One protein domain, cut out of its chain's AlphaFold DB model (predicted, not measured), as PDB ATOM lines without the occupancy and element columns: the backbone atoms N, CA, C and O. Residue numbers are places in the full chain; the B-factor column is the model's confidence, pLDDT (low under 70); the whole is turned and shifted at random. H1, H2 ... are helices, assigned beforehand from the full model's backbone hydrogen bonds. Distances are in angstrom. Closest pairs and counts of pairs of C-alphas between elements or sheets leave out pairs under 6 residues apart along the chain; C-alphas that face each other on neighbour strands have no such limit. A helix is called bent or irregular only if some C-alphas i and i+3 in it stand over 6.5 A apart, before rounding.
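Overview. This is residues 82 to 151, 182 to 192, 204 to 224 and 232 to 270 of the 326 residues of the protein "E3 ubiquitin-protein ligase" of Ensete ventricosum (UniProt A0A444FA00). A bundle of five helices that run up and down, each against the one before it, has H5 and H6 in its middle, with the hairpin of H2 and H3 on one side and H7 on the other. Short H4 packs on H2 and H5, short H8 packs on H6 and H7, and H1 lies farthest from the middle, near H3. The printed part has 141 residues with eight named helices, H1 to H8 in chain order, and no named strand: the class is all helix. It is compact, with a radius of gyration of the C-alphas of 15.1 A, and spans 46 by 36 by 33 A.

Arrangement. H1, residues 89 to 95, is close to but not clearly touching H3, residues 127 to 151; the C-alphas of Ser 95 and Ile 143 are closest, 7.6 A apart. H2, residues 101 to 116, forms a helical hairpin with H3: they touch at a steep tilt of 43 degrees, opposite ways, closest at the C-alphas of Val 107 and Ala 133, 5.4 A. H4, residues 182 to 188, touches residues 207 to 208 of H5, residues 207 to 224, closest at the C-alphas of Ala 187 and Met 207, 4.8 A. H5 touches H6, residues 234 to 248, at a shallow tilt of 30 degrees, opposite ways; the C-alphas of Met 215 and Ser 235 are closest, 4.5 A apart. H6 and H3 touch at a shallow tilt of 19 degrees, the same way, closest at the C-alphas of Leu 241 and Ser 138, 6.7 A. Residues 242 to 247 of H6 touch H7, residues 250 to 259, in a second helical hairpin, closest at the C-alphas of Ala 246 and Leu 253, 4.3 A. H8, residues 261 to 268, touches H7, closest at the C-alphas of Val 264 and Gln 257, 6.1 A. Among the pairs apart are H3 and H5. Every O i to N i+4 pair is within hydrogen-bond range in H2, H3, H5, H6 and H7; H4 has 2 of 3, H8 2 of 4 and H1 1 of 3, beside 2 of 4 O i to N i+3 pairs.

Along the chain. H1 begins at C-alpha 89 (-16.047, 163.027, 27.820) and is irregular, with C-alphas 90 and 93 7.2 A apart. From first to last C-alpha H2 measures 22.3 A, H3 36.8 A, H5 26.2 A and H6 21.3 A. H8 ends at C-alpha 268 (-7.250, 132.637, 13.461).

Size, cuts and confidence. The C-alphas farthest apart, of Ser 120 and Gln 151, are 48.8 A apart. Residues 152 to 181, 193 to 203 and 225 to 231 are not printed, with C-alpha gaps of 16.0 A, 5.7 A and 16.3 A. Of the links printed whole, none is long. Mean pLDDT of the printed part is 76.8; 43 residues are under 70, among them 117 to 125 and 182 to 192.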
ATOM      1  N   PRO A  82      -1.347 151.039  27.377       63.25
ATOM      2  CA  PRO A  82      -2.552 151.526  28.018       63.25
ATOM      3  C   PRO A  82      -3.721 151.208  27.083       63.25
ATOM      4  O   PRO A  82      -3.738 151.636  25.930       63.25
ATOM      5  N   GLN A  83      -4.659 150.391  27.559       62.84
ATOM      6  CA  GLN A  83      -5.967 150.298  26.935       62.84
ATOM      7  C   GLN A  83      -6.666 151.595  27.308       62.84
ATOM      8  O   GLN A  83      -7.069 151.767  28.459       62.84
ATOM      9  N   TRP A  84      -6.733 152.539  26.372       62.97
ATOM     10  CA  TRP A  84      -7.439 153.791  26.603       62.97
ATOM     11  C   TRP A  84      -8.939 153.500  26.501       62.97
ATOM     12  O   TRP A  84      -9.570 153.747  25.478       62.97
ATOM     13  N   THR A  85      -9.509 152.892  27.544       63.97
ATOM     14  CA  THR A  85     -10.956 152.698  27.636       63.97
ATOM     15  C   THR A  85     -11.634 154.047  27.837       63.97
ATOM     16  O   THR A  85     -11.106 154.906  28.541       63.97
ATOM     17  N   ASN A  86     -12.779 154.222  27.164       62.78
ATOM     18  CA  ASN A  86     -13.685 155.374  27.210       62.78
ATOM     19  C   ASN A  86     -12.998 156.696  27.555       62.78
ATOM     20  O   ASN A  86     -12.958 157.105  28.717       62.78
ATOM     21  N   VAL A  87     -12.486 157.377  26.523       69.69
ATOM     22  CA  VAL A  87     -11.953 158.733  26.668       69.69
ATOM     23  C   VAL A  87     -12.945 159.566  27.476       69.69
ATOM     24  O   VAL A  87     -14.100 159.729  27.078       69.69
ATOM     25  N   TYR A  88     -12.485 160.075  28.620       73.62
ATOM     26  CA  TYR A  88     -13.277 160.931  29.494       73.62
ATOM     27  C   TYR A  88     -13.920 162.046  28.662       73.62
ATOM     28  O   TYR A  88     -13.215 162.738  27.930       73.62
ATOM     29  N   ILE A  89     -15.248 162.199  28.746       72.56
ATOM     30  CA  ILE A  89     -16.047 163.027  27.820       72.56
ATOM     31  C   ILE A  89     -15.455 164.442  27.628       72.56
ATOM     32  O   ILE A  89     -15.290 164.854  26.480       72.56
ATOM     33  N   PRO A  90     -15.025 165.159  28.686       80.12
ATOM     34  CA  PRO A  90     -14.370 166.464  28.543       80.12
ATOM     35  C   PRO A  90     -13.061 166.471  27.742       80.12
ATOM     36  O   PRO A  90     -12.681 167.502  27.196       80.12
ATOM     37  N   LEU A  91     -12.359 165.340  27.654       76.31
ATOM     38  CA  LEU A  91     -11.116 165.184  26.892       76.31
ATOM     39  C   LEU A  91     -11.344 164.609  25.487       76.31
ATOM     40  O   LEU A  91     -10.381 164.474  24.733       76.31
ATOM     41  N   LYS A  92     -12.591 164.306  25.100       76.12
ATOM     42  CA  LYS A  92     -12.936 163.732  23.786       76.12
ATOM     43  C   LYS A  92     -12.501 164.620  22.620       76.12
ATOM     44  O   LYS A  92     -12.104 164.128  21.570       76.12
ATOM     45  N   THR A  93     -12.553 165.939  22.781       76.94
ATOM     46  CA  THR A  93     -12.095 166.886  21.751       76.94
ATOM     47  C   THR A  93     -10.575 166.887  21.620       76.94
ATOM     48  O   THR A  93     -10.054 166.891  20.508       76.94
ATOM     49  N   ILE A  94      -9.859 166.811  22.743       81.88
ATOM     50  CA  ILE A  94      -8.392 166.775  22.790       81.88
ATOM     51  C   ILE A  94      -7.871 165.438  22.254       81.88
ATOM     52  O   ILE A  94      -6.867 165.402  21.546       81.88
ATOM     53  N   SER A  95      -8.567 164.331  22.519       80.25
ATOM     54  CA  SER A  95      -8.161 163.013  22.033       80.25
ATOM     55  C   SER A  95      -8.190 162.916  20.502       80.25
ATOM     56  O   SER A  95      -7.356 162.217  19.931       80.25
ATOM     57  N   ARG A  96      -9.045 163.690  19.812       81.62
ATOM     58  CA  ARG A  96      -9.053 163.797  18.335       81.62
ATOM     59  C   ARG A  96      -7.727 164.294  17.751       81.62
ATOM     60  O   ARG A  96      -7.457 164.068  16.575       81.62
ATOM     61  N   ILE A  97      -6.867 164.929  18.550       86.56
ATOM     62  CA  ILE A  97      -5.516 165.302  18.111       86.56
ATOM     63  C   ILE A  97      -4.708 164.047  17.755       86.56
ATOM     64  O   ILE A  97      -4.003 164.048  16.746       86.56
ATOM     65  N   ALA A  98      -4.859 162.954  18.515       85.69
ATOM     66  CA  ALA A  98      -4.173 161.688  18.248       85.69
ATOM     67  C   ALA A  98      -4.569 161.085  16.892       85.69
ATOM     68  O   ALA A  98      -3.747 160.458  16.230       85.69
ATOM     69  N   THR A  99      -5.807 161.324  16.452       85.62
ATOM     70  CA  THR A  99      -6.328 160.849  15.165       85.62
ATOM     71  C   THR A  99      -6.081 161.828  14.015       85.62
ATOM     72  O   THR A  99      -6.543 161.596  12.899       85.62
ATOM     73  N   SER A 100      -5.394 162.948  14.262       83.81
ATOM     74  CA  SER A 100      -5.158 163.964  13.238       83.81
ATOM     75  C   SER A 100      -4.090 163.530  12.227       83.81
ATOM     76  O   SER A 100      -3.071 162.929  12.572       83.81
ATOM     77  N   LYS A 101      -4.282 163.917  10.961       83.12
ATOM     78  CA  LYS A 101      -3.346 163.650   9.854       83.12
ATOM     79  C   LYS A 101      -1.915 164.106  10.152       83.12
ATOM     80  O   LYS A 101      -0.962 163.401   9.831       83.12
ATOM     81  N   ALA A 102      -1.754 165.272  10.780       86.31
ATOM     82  CA  ALA A 102      -0.441 165.802  11.144       86.31
ATOM     83  C   ALA A 102       0.286 164.882  12.138       86.31
ATOM     84  O   ALA A 102       1.447 164.536  11.920       86.31
ATOM     85  N   VAL A 103      -0.411 164.426  13.182       88.31
ATOM     86  CA  VAL A 103       0.152 163.516  14.186       88.31
ATOM     87  C   VAL A 103       0.537 162.176  13.568       88.31
ATOM     88  O   VAL A 103       1.639 161.690  13.808       88.31
ATOM     89  N   LEU A 104      -0.306 161.608  12.709       87.19
ATOM     90  CA  LEU A 104      -0.011 160.332  12.054       87.19
ATOM     91  C   LEU A 104       1.183 160.416  11.100       87.19
ATOM     92  O   LEU A 104       1.970 159.472  11.028       87.19
ATOM     93  N   LYS A 105       1.374 161.553  10.417       87.12
ATOM     94  CA  LYS A 105       2.581 161.810   9.617       87.12
ATOM     95  C   LYS A 105       3.841 161.855  10.484       87.12
ATOM     96  O   LYS A 105       4.846 161.260  10.106       87.12
ATOM     97  N   ILE A 106       3.780 162.503  11.650       89.81
ATOM     98  CA  ILE A 106       4.895 162.535  12.612       89.81
ATOM     99  C   ILE A 106       5.205 161.119  13.109       89.81
ATOM    100  O   ILE A 106       6.355 160.691  13.063       89.81
ATOM    101  N   VAL A 107       4.184 160.366  13.526       91.00
ATOM    102  CA  VAL A 107       4.324 158.976  13.990       91.00
ATOM    103  C   VAL A 107       4.956 158.096  12.906       91.00
ATOM    104  O   VAL A 107       5.917 157.377  13.174       91.00
ATOM    105  N   ARG A 108       4.486 158.206  11.659       88.00
ATOM    106  CA  ARG A 108       5.053 157.481  10.516       88.00
ATOM    107  C   ARG A 108       6.517 157.844  10.266       88.00
ATOM    108  O   ARG A 108       7.318 156.947  10.025       88.00
ATOM    109  N   ALA A 109       6.878 159.125  10.353       87.56
ATOM    110  CA  ALA A 109       8.265 159.566  10.218       87.56
ATOM    111  C   ALA A 109       9.151 158.965  11.319       87.56
ATOM    112  O   ALA A 109      10.212 158.424  11.022       87.56
ATOM    113  N   VAL A 110       8.690 158.973  12.576       90.12
ATOM    114  CA  VAL A 110       9.402 158.328  13.692       90.12
ATOM    115  C   VAL A 110       9.637 156.842  13.406       90.12
ATOM    116  O   VAL A 110      10.750 156.357  13.603       90.12
ATOM    117  N   PHE A 111       8.633 156.125  12.891       89.25
ATOM    118  CA  PHE A 111       8.794 154.718  12.520       89.25
ATOM    119  C   PHE A 111       9.769 154.513  11.366       89.25
ATOM    120  O   PHE A 111      10.571 153.585  11.421       89.25
ATOM    121  N   PHE A 112       9.738 155.380  10.354       87.31
ATOM    122  CA  PHE A 112      10.679 155.336   9.239       87.31
ATOM    123  C   PHE A 112      12.124 155.466   9.730       87.31
ATOM    124  O   PHE A 112      12.951 154.600   9.442       87.31
ATOM    125  N   TYR A 113      12.413 156.478  10.552       85.38
ATOM    126  CA  TYR A 113      13.747 156.649  11.129       85.38
ATOM    127  C   TYR A 113      14.133 155.476  12.035       85.38
ATOM    128  O   TYR A 113      15.254 154.983  11.963       85.38
ATOM    129  N   ALA A 114      13.214 154.961  12.851       85.81
ATOM    130  CA  ALA A 114      13.505 153.810  13.701       85.81
ATOM    131  C   ALA A 114      13.768 152.516  12.895       85.81
ATOM    132  O   ALA A 114      14.607 151.702  13.296       85.81
ATOM    133  N   ALA A 115      13.088 152.324  11.760       82.31
ATOM    134  CA  ALA A 115      13.230 151.144  10.910       82.31
ATOM    135  C   ALA A 115      14.534 151.174  10.099       82.31
ATOM    136  O   ALA A 115      15.287 150.199  10.137       82.31
ATOM    137  N   TYR A 116      14.837 152.297   9.442       77.00
ATOM    138  CA  TYR A 116      15.900 152.390   8.435       77.00
ATOM    139  C   TYR A 116      17.218 152.995   8.916       77.00
ATOM    140  O   TYR A 116      18.231 152.804   8.251       77.00
ATOM    141  N   VAL A 117      17.252 153.708  10.046       68.31
ATOM    142  CA  VAL A 117      18.523 154.264  10.532       68.31
ATOM    143  C   VAL A 117      19.401 153.136  11.080       68.31
ATOM    144  O   VAL A 117      18.985 152.374  11.966       68.31
ATOM    145  N   ASP A 118      20.599 153.041  10.501       57.06
ATOM    146  CA  ASP A 118      21.653 152.097  10.859       57.06
ATOM    147  C   ASP A 118      22.317 152.457  12.194       57.06
ATOM    148  O   ASP A 118      22.385 153.619  12.601       57.06
ATOM    149  N   VAL A 119      22.831 151.429  12.869       57.03
ATOM    150  CA  VAL A 119      23.363 151.444  14.250       57.03
ATOM    151  C   VAL A 119      24.550 152.414  14.446       57.03
ATOM    152  O   VAL A 119      24.927 152.716  15.576       57.03
ATOM    153  N   SER A 120      25.134 152.935  13.365       51.72
ATOM    154  CA  SER A 120      26.414 153.654  13.351       51.72
ATOM    155  C   SER A 120      26.335 155.181  13.444       51.72
ATOM    156  O   SER A 120      27.369 155.813  13.652       51.72
ATOM    157  N   LEU A 121      25.156 155.804  13.339       42.75
ATOM    158  CA  LEU A 121      25.030 157.259  13.468       42.75
ATOM    159  C   LEU A 121      24.197 157.616  14.699       42.75
ATOM    160  O   LEU A 121      23.053 157.195  14.850       42.75
ATOM    161  N   ALA A 122      24.801 158.410  15.583       44.75
ATOM    162  CA  ALA A 122      24.330 158.830  16.903       44.75
ATOM    163  C   ALA A 122      23.076 159.739  16.892       44.75
ATOM    164  O   ALA A 122      22.990 160.707  17.643       44.75
ATOM    165  N   SER A 123      22.091 159.435  16.049       43.28
ATOM    166  CA  SER A 123      20.793 160.102  15.982       43.28
ATOM    167  C   SER A 123      19.678 159.085  15.702       43.28
ATOM    168  O   SER A 123      18.835 159.275  14.824       43.28
ATOM    169  N   ARG A 124      19.663 157.982  16.460       55.41
ATOM    170  CA  ARG A 124      18.470 157.132  16.598       55.41
ATOM    171  C   ARG A 124      17.385 158.010  17.237       55.41
ATOM    172  O   ARG A 124      17.687 158.742  18.183       55.41
ATOM    173  N   ALA A 125      16.135 157.954  16.767       59.00
ATOM    174  CA  ALA A 125      15.042 158.422  17.618       59.00
ATOM    175  C   ALA A 125      15.169 157.613  18.919       59.00
ATOM    176  O   ALA A 125      15.163 156.382  18.835       59.00
ATOM    177  N   PRO A 126      15.405 158.250  20.079       70.50
ATOM    178  CA  PRO A 126      15.667 157.507  21.303       70.50
ATOM    179  C   PRO A 126      14.479 156.580  21.568       70.50
ATOM    180  O   PRO A 126      13.351 156.949  21.238       70.50
ATOM    181  N   ASP A 127      14.699 155.407  22.166       76.62
ATOM    182  CA  ASP A 127      13.631 154.413  22.375       76.62
ATOM    183  C   ASP A 127      12.388 155.026  23.036       76.62
ATOM    184  O   ASP A 127      11.262 154.675  22.697       76.62
ATOM    185  N   GLY A 128      12.568 156.035  23.894       80.12
ATOM    186  CA  GLY A 128      11.465 156.807  24.469       80.12
ATOM    187  C   GLY A 128      10.575 157.530  23.443       80.12
ATOM    188  O   GLY A 128       9.365 157.575  23.624       80.12
ATOM    189  N   VAL A 129      11.135 158.063  22.352       87.94
ATOM    190  CA  VAL A 129      10.375 158.692  21.253       87.94
ATOM    191  C   VAL A 129       9.639 157.642  20.426       87.94
ATOM    192  O   VAL A 129       8.471 157.845  20.099       87.94
ATOM    193  N   LEU A 130      10.279 156.504  20.131       88.12
ATOM    194  CA  LEU A 130       9.615 155.395  19.440       88.12
ATOM    195  C   LEU A 130       8.448 154.850  20.273       88.12
ATOM    196  O   LEU A 130       7.343 154.692  19.759       88.12
ATOM    197  N   ILE A 131       8.664 154.616  21.567       87.94
ATOM    198  CA  ILE A 131       7.630 154.108  22.471       87.94
ATOM    199  C   ILE A 131       6.497 155.130  22.630       87.94
ATOM    200  O   ILE A 131       5.327 154.756  22.562       87.94
ATOM    201  N   ALA A 132       6.805 156.426  22.745       89.25
ATOM    202  CA  ALA A 132       5.784 157.474  22.757       89.25
ATOM    203  C   ALA A 132       4.945 157.482  21.467       89.25
ATOM    204  O   ALA A 132       3.721 157.597  21.536       89.25
ATOM    205  N   ALA A 133       5.574 157.303  20.301       91.56
ATOM    206  CA  ALA A 133       4.867 157.199  19.026       91.56
ATOM    207  C   ALA A 133       3.971 155.949  18.958       91.56
ATOM    208  O   ALA A 133       2.832 156.039  18.502       91.56
ATOM    209  N   LEU A 134       4.434 154.803  19.471       91.38
ATOM    210  CA  LEU A 134       3.635 153.573  19.569       91.38
ATOM    211  C   LEU A 134       2.435 153.741  20.515       91.38
ATOM    212  O   LEU A 134       1.332 153.291  20.205       91.38
ATOM    213  N   HIS A 135       2.608 154.436  21.641       89.12
ATOM    214  CA  HIS A 135       1.509 154.759  22.552       89.12
ATOM    215  C   HIS A 135       0.488 155.709  21.928       89.12
ATOM    216  O   HIS A 135      -0.716 155.501  22.090       89.12
ATOM    217  N   LEU A 136       0.955 156.724  21.202       91.12
ATOM    218  CA  LEU A 136       0.090 157.665  20.503       91.12
ATOM    219  C   LEU A 136      -0.713 156.968  19.401       91.12
ATOM    220  O   LEU A 136      -1.904 157.236  19.257       91.12
ATOM    221  N   LEU A 137      -0.096 156.015  18.692       91.19
ATOM    222  CA  LEU A 137      -0.797 155.155  17.744       91.19
ATOM    223  C   LEU A 137      -1.836 154.261  18.440       91.19
ATOM    224  O   LEU A 137      -2.951 154.147  17.947       91.19
ATOM    225  N   SER A 138      -1.524 153.666  19.597       90.56
ATOM    226  CA  SER A 138      -2.516 152.887  20.357       90.56
ATOM    227  C   SER A 138      -3.724 153.726  20.754       90.56
ATOM    228  O   SER A 138      -4.849 153.270  20.592       90.56
ATOM    229  N   LEU A 139      -3.500 154.949  21.249       88.69
ATOM    230  CA  LEU A 139      -4.576 155.878  21.592       88.69
ATOM    231  C   LEU A 139      -5.438 156.194  20.363       88.69
ATOM    232  O   LEU A 139      -6.662 156.154  20.438       88.69
ATOM    233  N   ALA A 140      -4.798 156.470  19.229       88.75
ATOM    234  CA  ALA A 140      -5.464 156.678  17.950       88.75
ATOM    235  C   ALA A 140      -6.381 155.495  17.573       88.75
ATOM    236  O   ALA A 140      -7.548 155.706  17.241       88.75
ATOM    237  N   LEU A 141      -5.882 154.260  17.677       87.44
ATOM    238  CA  LEU A 141      -6.650 153.049  17.368       87.44
ATOM    239  C   LEU A 141      -7.804 152.813  18.346       87.44
ATOM    240  O   LEU A 141      -8.896 152.447  17.915       87.44
ATOM    241  N   ASP A 142      -7.591 153.054  19.640       85.19
ATOM    242  CA  ASP A 142      -8.632 152.905  20.660       85.19
ATOM    243  C   ASP A 142      -9.776 153.919  20.429       85.19
ATOM    244  O   ASP A 142     -10.955 153.566  20.515       85.19
ATOM    245  N   ILE A 143      -9.452 155.159  20.029       84.38
ATOM    246  CA  ILE A 143     -10.455 156.164  19.635       84.38
ATOM    247  C   ILE A 143     -11.229 155.697  18.398       84.38
ATOM    248  O   ILE A 143     -12.458 155.760  18.405       84.38
ATOM    249  N   CYS A 144     -10.551 155.189  17.364       80.31
ATOM    250  CA  CYS A 144     -11.222 154.644  16.179       80.31
ATOM    251  C   CYS A 144     -12.185 153.505  16.524       80.31
ATOM    252  O   CYS A 144     -13.332 153.539  16.086       80.31
ATOM    253  N   GLY A 145     -11.758 152.544  17.348       77.19
ATOM    254  CA  GLY A 145     -12.613 151.436  17.774       77.19
ATOM    255  C   GLY A 145     -13.867 151.904  18.514       77.19
ATOM    256  O   GLY A 145     -14.955 151.386  18.266       77.19
ATOM    257  N   SER A 146     -13.741 152.930  19.365       71.44
ATOM    258  CA  SER A 146     -14.890 153.497  20.082       71.44
ATOM    259  C   SER A 146     -15.912 154.162  19.152       71.44
ATOM    260  O   SER A 146     -17.111 154.000  19.356       71.44
ATOM    261  N   VAL A 147     -15.453 154.855  18.099       65.88
ATOM    262  CA  VAL A 147     -16.329 155.521  17.119       65.88
ATOM    263  C   VAL A 147     -17.118 154.494  16.303       65.88
ATOM    264  O   VAL A 147     -18.330 154.650  16.137       65.88
ATOM    265  N   SER A 148     -16.459 153.422  15.855       58.28
ATOM    266  CA  SER A 148     -17.095 152.357  15.071       58.28
ATOM    267  C   SER A 148     -18.170 151.598  15.860       58.28
ATOM    268  O   SER A 148     -19.209 151.270  15.297       58.28
ATOM    269  N   GLN A 149     -17.982 151.380  17.169       55.19
ATOM    270  CA  GLN A 149     -18.990 150.729  18.026       55.19
ATOM    271  C   GLN A 149     -20.228 151.604  18.277       55.19
ATOM    272  O   GLN A 149     -21.342 151.093  18.368       55.19
ATOM    273  N   THR A 150     -20.075 152.928  18.373       53.16
ATOM    274  CA  THR A 150     -21.228 153.834  18.541       53.16
ATOM    275  C   THR A 150     -22.131 153.908  17.309       53.16
ATOM    276  O   THR A 150     -23.332 154.114  17.459       53.16
ATOM    277  N   GLN A 151     -21.596 153.704  16.101       49.72
ATOM    278  CA  GLN A 151     -22.405 153.735  14.877       49.72
ATOM    279  C   GLN A 151     -23.287 152.488  14.722       49.72
ATOM    280  O   GLN A 151     -24.420 152.605  14.261       49.72
ATOM    281  N   PRO A 182      -9.685 158.397   9.615       61.66
ATOM    282  CA  PRO A 182      -8.509 159.007   8.983       61.66
ATOM    283  C   PRO A 182      -7.191 158.285   9.302       61.66
ATOM    284  O   PRO A 182      -6.233 158.358   8.539       61.66
ATOM    285  N   ILE A 183      -7.143 157.536  10.405       59.22
ATOM    286  CA  ILE A 183      -6.022 156.669  10.778       59.22
ATOM    287  C   ILE A 183      -5.877 155.458   9.856       59.22
ATOM    288  O   ILE A 183      -4.759 155.122   9.480       59.22
ATOM    289  N   LEU A 184      -6.981 154.811   9.489       60.91
ATOM    290  CA  LEU A 184      -6.999 153.608   8.659       60.91
ATOM    291  C   LEU A 184      -6.712 153.943   7.192       60.91
ATOM    292  O   LEU A 184      -5.912 153.250   6.569       60.91
ATOM    293  N   ALA A 185      -7.241 155.063   6.688       67.31
ATOM    294  CA  ALA A 185      -6.862 155.595   5.377       67.31
ATOM    295  C   ALA A 185      -5.354 155.917   5.307       67.31
ATOM    296  O   ALA A 185      -4.678 155.579   4.339       67.31
ATOM    297  N   HIS A 186      -4.783 156.490   6.374       64.56
ATOM    298  CA  HIS A 186      -3.345 156.778   6.456       64.56
ATOM    299  C   HIS A 186      -2.458 155.566   6.768       64.56
ATOM    300  O   HIS A 186      -1.245 155.623   6.536       64.56
ATOM    301  N   ALA A 187      -3.024 154.481   7.300       61.16
ATOM    302  CA  ALA A 187      -2.275 153.270   7.613       61.16
ATOM    303  C   ALA A 187      -1.845 152.526   6.341       61.16
ATOM    304  O   ALA A 187      -0.749 151.954   6.307       61.16
ATOM    305  N   THR A 188      -2.687 152.573   5.305       59.41
ATOM    306  CA  THR A 188      -2.492 151.907   4.010       59.41
ATOM    307  C   THR A 188      -1.925 152.834   2.931       59.41
ATOM    308  O   THR A 188      -1.267 152.341   2.015       59.41
ATOM    309  N   GLU A 189      -2.099 154.157   3.059       66.69
ATOM    310  CA  GLU A 189      -1.583 155.151   2.107       66.69
ATOM    311  C   GLU A 189      -0.063 155.028   1.928       66.69
ATOM    312  O   GLU A 189       0.729 155.163   2.868       66.69
ATOM    313  N   GLN A 190       0.363 154.798   0.694       58.16
ATOM    314  CA  GLN A 190       1.759 154.795   0.274       58.16
ATOM    315  C   GLN A 190       2.196 156.226  -0.065       58.16
ATOM    316  O   GLN A 190       1.433 156.973  -0.663       58.16
ATOM    317  N   LEU A 191       3.396 156.635   0.355       54.97
ATOM    318  CA  LEU A 191       3.876 158.008   0.169       54.97
ATOM    319  C   LEU A 191       4.959 158.030  -0.907       54.97
ATOM    320  O   LEU A 191       6.045 157.510  -0.652       54.97
ATOM    321  N   ASP A 192       4.662 158.646  -2.055       44.12
ATOM    322  CA  ASP A 192       5.628 158.888  -3.131       44.12
ATOM    323  C   ASP A 192       6.666 159.914  -2.671       44.12
ATOM    324  O   ASP A 192       6.475 161.129  -2.744       44.12
ATOM    325  N   ASN A 204       7.736 154.142  -0.870       58.25
ATOM    326  CA  ASN A 204       6.324 153.866  -0.599       58.25
ATOM    327  C   ASN A 204       6.013 152.930   0.588       58.25
ATOM    328  O   ASN A 204       5.099 152.110   0.535       58.25
ATOM    329  N   GLN A 205       6.715 153.088   1.715       73.06
ATOM    330  CA  GLN A 205       6.446 152.308   2.933       73.06
ATOM    331  C   GLN A 205       5.209 152.827   3.677       73.06
ATOM    332  O   GLN A 205       5.243 153.929   4.233       73.06
ATOM    333  N   SER A 206       4.122 152.049   3.683       85.81
ATOM    334  CA  SER A 206       2.913 152.316   4.473       85.81
ATOM    335  C   SER A 206       3.206 152.251   5.980       85.81
ATOM    336  O   SER A 206       4.250 151.757   6.414       85.81
ATOM    337  N   MET A 207       2.299 152.754   6.821       88.00
ATOM    338  CA  MET A 207       2.487 152.651   8.275       88.00
ATOM    339  C   MET A 207       2.560 151.180   8.718       88.00
ATOM    340  O   MET A 207       3.369 150.834   9.577       88.00
ATOM    341  N   LEU A 208       1.764 150.312   8.082       88.00
ATOM    342  CA  LEU A 208       1.765 148.868   8.315       88.00
ATOM    343  C   LEU A 208       3.109 148.218   7.976       88.00
ATOM    344  O   LEU A 208       3.623 147.432   8.773       88.00
ATOM    345  N   SER A 209       3.707 148.548   6.828       89.50
ATOM    346  CA  SER A 209       4.991 147.960   6.442       89.50
ATOM    347  C   SER A 209       6.127 148.424   7.356       89.50
ATOM    348  O   SER A 209       6.954 147.606   7.757       89.50
ATOM    349  N   LEU A 210       6.115 149.691   7.785       90.44
ATOM    350  CA  LEU A 210       7.061 150.213   8.777       90.44
ATOM    351  C   LEU A 210       6.949 149.500  10.126       90.44
ATOM    352  O   LEU A 210       7.968 149.133  10.709       90.44
ATOM    353  N   LEU A 211       5.730 149.262  10.614       91.56
ATOM    354  CA  LEU A 211       5.507 148.510  11.851       91.56
ATOM    355  C   LEU A 211       6.013 147.065  11.725       91.56
ATOM    356  O   LEU A 211       6.716 146.586  12.610       91.56
ATOM    357  N   VAL A 212       5.747 146.376  10.614       90.75
ATOM    358  CA  VAL A 212       6.274 145.017  10.384       90.75
ATOM    359  C   VAL A 212       7.805 145.001  10.351       90.75
ATOM    360  O   VAL A 212       8.424 144.123  10.958       90.75
ATOM    361  N   LEU A 213       8.432 145.982   9.694       89.44
ATOM    362  CA  LEU A 213       9.890 146.130   9.681       89.44
ATOM    363  C   LEU A 213      10.446 146.341  11.094       89.44
ATOM    364  O   LEU A 213      11.409 145.675  11.471       89.44
ATOM    365  N   LEU A 214       9.813 147.205  11.894       88.81
ATOM    366  CA  LEU A 214      10.187 147.427  13.292       88.81
ATOM    367  C   LEU A 214      10.060 146.147  14.121       88.81
ATOM    368  O   LEU A 214      11.009 145.777  14.806       88.81
ATOM    369  N   MET A 215       8.934 145.437  14.025       90.25
ATOM    370  CA  MET A 215       8.719 144.169  14.730       90.25
ATOM    371  C   MET A 215       9.844 143.169  14.424       90.25
ATOM    372  O   MET A 215      10.438 142.601  15.338       90.25
ATOM    373  N   ARG A 216      10.191 142.992  13.143       88.06
ATOM    374  CA  ARG A 216      11.259 142.073  12.715       88.06
ATOM    375  C   ARG A 216      12.641 142.523  13.178       88.06
ATOM    376  O   ARG A 216      13.418 141.690  13.639       88.06
ATOM    377  N   LYS A 217      12.932 143.827  13.100       84.94
ATOM    378  CA  LYS A 217      14.194 144.419  13.566       84.94
ATOM    379  C   LYS A 217      14.407 144.148  15.057       84.94
ATOM    380  O   LYS A 217      15.427 143.575  15.428       84.94
ATOM    381  N   TYR A 218      13.411 144.458  15.887       81.81
ATOM    382  CA  TYR A 218      13.499 144.275  17.338       81.81
ATOM    383  C   TYR A 218      13.410 142.808  17.784       81.81
ATOM    384  O   TYR A 218      13.958 142.472  18.827       81.81
ATOM    385  N   LYS A 219      12.777 141.920  17.002       83.50
ATOM    386  CA  LYS A 219      12.813 140.468  17.248       83.50
ATOM    387  C   LYS A 219      14.210 139.879  17.010       83.50
ATOM    388  O   LYS A 219      14.681 139.066  17.790       83.50
ATOM    389  N   LYS A 220      14.899 140.322  15.955       75.50
ATOM    390  CA  LYS A 220      16.271 139.878  15.664       75.50
ATOM    391  C   LYS A 220      17.271 140.384  16.711       75.50
ATOM    392  O   LYS A 220      18.169 139.648  17.101       75.50
ATOM    393  N   GLU A 221      17.103 141.626  17.170       68.81
ATOM    394  CA  GLU A 221      17.968 142.256  18.181       68.81
ATOM    395  C   GLU A 221      17.813 141.580  19.562       68.81
ATOM    396  O   GLU A 221      18.811 141.392  20.262       68.81
ATOM    397  N   SER A 222      16.603 141.111  19.917       61.97
ATOM    398  CA  SER A 222      16.359 140.370  21.167       61.97
ATOM    399  C   SER A 222      16.997 138.982  21.196       61.97
ATOM    400  O   SER A 222      17.465 138.563  22.249       61.97
ATOM    401  N   ASP A 223      17.058 138.285  20.057       61.31
ATOM    402  CA  ASP A 223      17.655 136.942  19.978       61.31
ATOM    403  C   ASP A 223      19.195 136.989  20.052       61.31
ATOM    404  O   ASP A 223      19.835 136.022  20.461       61.31
ATOM    405  N   SER A 224      19.803 138.125  19.682       59.16
ATOM    406  CA  SER A 224      21.262 138.318  19.685       59.16
ATOM    407  C   SER A 224      21.853 138.803  21.013       59.16
ATOM    408  O   SER A 224      23.051 138.629  21.242       59.16
ATOM    409  N   CYS A 232      10.939 147.093  28.053       60.59
ATOM    410  CA  CYS A 232       9.717 146.957  27.269       60.59
ATOM    411  C   CYS A 232      10.010 146.180  25.975       60.59
ATOM    412  O   CYS A 232      10.844 146.607  25.178       60.59
ATOM    413  N   ASN A 233       9.316 145.061  25.747       80.38
ATOM    414  CA  ASN A 233       9.449 144.277  24.519       80.38
ATOM    415  C   ASN A 233       8.771 145.009  23.350       80.38
ATOM    416  O   ASN A 233       7.605 144.760  23.045       80.38
ATOM    417  N   ILE A 234       9.508 145.904  22.683       85.94
ATOM    418  CA  ILE A 234       9.024 146.696  21.537       85.94
ATOM    419  C   ILE A 234       8.464 145.786  20.430       85.94
ATOM    420  O   ILE A 234       7.448 146.112  19.827       85.94
ATOM    421  N   SER A 235       9.067 144.615  20.205       88.25
ATOM    422  CA  SER A 235       8.569 143.629  19.235       88.25
ATOM    423  C   SER A 235       7.132 143.172  19.544       88.25
ATOM    424  O   SER A 235       6.251 143.291  18.692       88.25
ATOM    425  N   LEU A 236       6.860 142.758  20.789       86.19
ATOM    426  CA  LEU A 236       5.514 142.363  21.232       86.19
ATOM    427  C   LEU A 236       4.541 143.544  21.195       86.19
ATOM    428  O   LEU A 236       3.387 143.395  20.798       86.19
ATOM    429  N   LEU A 237       5.010 144.732  21.576       87.62
ATOM    430  CA  LEU A 237       4.226 145.960  21.537       87.62
ATOM    431  C   LEU A 237       3.705 146.241  20.122       87.62
ATOM    432  O   LEU A 237       2.509 146.440  19.913       87.62
ATOM    433  N   VAL A 238       4.602 146.198  19.142       90.50
ATOM    434  CA  VAL A 238       4.268 146.397  17.732       90.50
ATOM    435  C   VAL A 238       3.354 145.281  17.219       90.50
ATOM    436  O   VAL A 238       2.379 145.572  16.531       90.50
ATOM    437  N   GLU A 239       3.593 144.024  17.605       89.56
ATOM    438  CA  GLU A 239       2.724 142.897  17.246       89.56
ATOM    439  C   GLU A 239       1.279 143.104  17.737       89.56
ATOM    440  O   GLU A 239       0.327 142.894  16.984       89.56
ATOM    441  N   THR A 240       1.089 143.575  18.976       89.38
ATOM    442  CA  THR A 240      -0.258 143.859  19.506       89.38
ATOM    443  C   THR A 240      -0.964 144.991  18.758       89.38
ATOM    444  O   THR A 240      -2.174 144.914  18.538       89.38
ATOM    445  N   LEU A 241      -0.229 146.015  18.312       90.50
ATOM    446  CA  LEU A 241      -0.785 147.096  17.493       90.50
ATOM    447  C   LEU A 241      -1.207 146.600  16.115       90.50
ATOM    448  O   LEU A 241      -2.307 146.917  15.672       90.50
ATOM    449  N   LEU A 242      -0.375 145.787  15.459       91.00
ATOM    450  CA  LEU A 242      -0.704 145.191  14.163       91.00
ATOM    451  C   LEU A 242      -1.988 144.354  14.243       91.00
ATOM    452  O   LEU A 242      -2.859 144.479  13.384       91.00
ATOM    453  N   LYS A 243      -2.147 143.576  15.321       89.44
ATOM    454  CA  LYS A 243      -3.376 142.827  15.620       89.44
ATOM    455  C   LYS A 243      -4.594 143.742  15.793       89.44
ATOM    456  O   LYS A 243      -5.644 143.463  15.221       89.44
ATOM    457  N   LYS A 244      -4.461 144.852  16.531       88.19
ATOM    458  CA  LYS A 244      -5.541 145.846  16.680       88.19
ATOM    459  C   LYS A 244      -5.931 146.483  15.342       88.19
ATOM    460  O   LYS A 244      -7.115 146.615  15.067       88.19
ATOM    461  N   ILE A 245      -4.960 146.849  14.502       88.56
ATOM    462  CA  ILE A 245      -5.232 147.449  13.185       88.56
ATOM    463  C   ILE A 245      -5.983 146.457  12.286       88.56
ATOM    464  O   ILE A 245      -6.973 146.826  11.661       88.56
ATOM    465  N   ALA A 246      -5.556 145.191  12.268       87.25
ATOM    466  CA  ALA A 246      -6.207 144.134  11.496       87.25
ATOM    467  C   ALA A 246      -7.649 143.848  11.952       87.25
ATOM    468  O   ALA A 246      -8.494 143.511  11.128       87.25
ATOM    469  N   ALA A 247      -7.942 144.004  13.247       86.75
ATOM    470  CA  ALA A 247      -9.297 143.867  13.779       86.75
ATOM    471  C   ALA A 247     -10.223 145.039  13.400       86.75
ATOM    472  O   ALA A 247     -11.437 144.866  13.382       86.75
ATOM    473  N   LEU A 248      -9.669 146.224  13.116       83.25
ATOM    474  CA  LEU A 248     -10.446 147.431  12.810       83.25
ATOM    475  C   LEU A 248     -10.781 147.592  11.322       83.25
ATOM    476  O   LEU A 248     -11.736 148.290  10.994       83.25
ATOM    477  N   ASN A 249      -9.997 147.004  10.415       83.69
ATOM    478  CA  ASN A 249     -10.203 147.152   8.976       83.69
ATOM    479  C   ASN A 249      -9.764 145.902   8.199       83.69
ATOM    480  O   ASN A 249      -8.642 145.412   8.344       83.69
ATOM    481  N   THR A 250     -10.651 145.425   7.327       82.62
ATOM    482  CA  THR A 250     -10.455 144.225   6.506       82.62
ATOM    483  C   THR A 250      -9.339 144.381   5.476       82.62
ATOM    484  O   THR A 250      -8.570 143.445   5.275       82.62
ATOM    485  N   ASP A 251      -9.169 145.557   4.873       82.25
ATOM    486  CA  ASP A 251      -8.106 145.792   3.881       82.25
ATOM    487  C   ASP A 251      -6.723 145.755   4.539       82.25
ATOM    488  O   ASP A 251      -5.766 145.194   3.999       82.25
ATOM    489  N   CYS A 252      -6.628 146.287   5.760       84.25
ATOM    490  CA  CYS A 252      -5.438 146.197   6.594       84.25
ATOM    491  C   CYS A 252      -5.119 144.743   6.954       84.25
ATOM    492  O   CYS A 252      -3.950 144.361   6.916       84.25
ATOM    493  N   LEU A 253      -6.129 143.919   7.263       84.81
ATOM    494  CA  LEU A 253      -5.960 142.481   7.497       84.81
ATOM    495  C   LEU A 253      -5.398 141.777   6.251       84.81
ATOM    496  O   LEU A 253      -4.412 141.052   6.368       84.81
ATOM    497  N   VAL A 254      -5.987 142.001   5.071       84.56
ATOM    498  CA  VAL A 254      -5.534 141.398   3.800       84.56
ATOM    499  C   VAL A 254      -4.097 141.819   3.484       84.56
ATOM    500  O   VAL A 254      -3.251 140.985   3.152       84.56
ATOM    501  N   MET A 255      -3.778 143.105   3.650       85.25
ATOM    502  CA  MET A 255      -2.414 143.598   3.470       85.25
ATOM    503  C   MET A 255      -1.453 142.947   4.469       85.25
ATOM    504  O   MET A 255      -0.369 142.513   4.071       85.25
ATOM    505  N   LEU A 256      -1.848 142.834   5.743       86.88
ATOM    506  CA  LEU A 256      -1.039 142.227   6.798       86.88
ATOM    507  C   LEU A 256      -0.788 140.737   6.547       86.88
ATOM    508  O   LEU A 256       0.335 140.285   6.741       86.88
ATOM    509  N   GLN A 257      -1.776 139.993   6.037       86.88
ATOM    510  CA  GLN A 257      -1.594 138.600   5.608       86.88
ATOM    511  C   GLN A 257      -0.507 138.472   4.537       86.88
ATOM    512  O   GLN A 257       0.279 137.528   4.574       86.88
ATOM    513  N   ARG A 258      -0.427 139.434   3.609       86.25
ATOM    514  CA  ARG A 258       0.587 139.435   2.548       86.25
ATOM    515  C   ARG A 258       1.989 139.745   3.071       86.25
ATOM    516  O   ARG A 258       2.953 139.139   2.614       86.25
ATOM    517  N   ILE A 259       2.122 140.719   3.976       85.94
ATOM    518  CA  ILE A 259       3.439 141.217   4.417       85.94
ATOM    519  C   ILE A 259       3.976 140.523   5.672       85.94
ATOM    520  O   ILE A 259       5.193 140.493   5.850       85.94
ATOM    521  N   ALA A 260       3.108 139.992   6.536       85.88
ATOM    522  CA  ALA A 260       3.440 139.351   7.809       85.88
ATOM    523  C   ALA A 260       2.371 138.305   8.210       85.88
ATOM    524  O   ALA A 260       1.638 138.504   9.191       85.88
ATOM    525  N   PRO A 261       2.263 137.181   7.473       83.62
ATOM    526  CA  PRO A 261       1.284 136.126   7.756       83.62
ATOM    527  C   PRO A 261       1.415 135.567   9.178       83.62
ATOM    528  O   PRO A 261       0.419 135.159   9.779       83.62
ATOM    529  N   GLU A 262       2.617 135.612   9.759       83.19
ATOM    530  CA  GLU A 262       2.882 135.223  11.138       83.19
ATOM    531  C   GLU A 262       1.989 135.962  12.141       83.19
ATOM    532  O   GLU A 262       1.523 135.344  13.090       83.19
ATOM    533  N   VAL A 263       1.665 137.239  11.932       80.00
ATOM    534  CA  VAL A 263       0.845 138.010  12.885       80.00
ATOM    535  C   VAL A 263      -0.625 137.581  12.821       80.00
ATOM    536  O   VAL A 263      -1.308 137.539  13.847       80.00
ATOM    537  N   VAL A 264      -1.101 137.206  11.631       75.19
ATOM    538  CA  VAL A 264      -2.509 136.878  11.361       75.19
ATOM    539  C   VAL A 264      -2.840 135.424  11.703       75.19
ATOM    540  O   VAL A 264      -3.905 135.142  12.252       75.19
ATOM    541  N   CYS A 265      -1.914 134.493  11.464       67.75
ATOM    542  CA  CYS A 265      -2.091 133.077  11.803       67.75
ATOM    543  C   CYS A 265      -2.358 132.848  13.300       67.75
ATOM    544  O   CYS A 265      -3.096 131.933  13.655       67.75
ATOM    545  N   HIS A 266      -1.811 133.690  14.180       60.78
ATOM    546  CA  HIS A 266      -2.076 133.617  15.621       60.78
ATOM    547  C   HIS A 266      -3.449 134.183  16.022       60.78
ATOM    548  O   HIS A 266      -3.911 133.886  17.116       60.78
ATOM    549  N   MET A 267      -4.115 134.967  15.163       57.19
ATOM    550  CA  MET A 267      -5.479 135.459  15.418       57.19
ATOM    551  C   MET A 267      -6.549 134.437  15.021       57.19
ATOM    552  O   MET A 267      -7.573 134.336  15.683       57.19
ATOM    553  N   ARG A 268      -6.305 133.654  13.960       50.66
ATOM    554  CA  ARG A 268      -7.250 132.637  13.461       50.66
ATOM    555  C   ARG A 268      -7.235 131.337  14.280       50.66
ATOM    556  O   ARG A 268      -8.179 130.564  14.207       50.66
ATOM    557  N   LYS A 269      -6.187 131.101  15.075       45.03
ATOM    558  CA  LYS A 269      -6.051 129.947  15.979       45.03
ATOM    559  C   LYS A 269      -6.667 130.208  17.364       45.03
ATOM    560  O   LYS A 269      -6.016 129.947  18.371       45.03
ATOM    561  N   GLN A 270      -7.903 130.690  17.443       35.66
ATOM    562  CA  GLN A 270      -8.726 130.389  18.618       35.66
ATOM    563  C   GLN A 270      -9.615 129.187  18.285       35.66
ATOM    564  O   GLN A 270     -10.683 129.373  17.706       35.66
TER     565      GLN A 270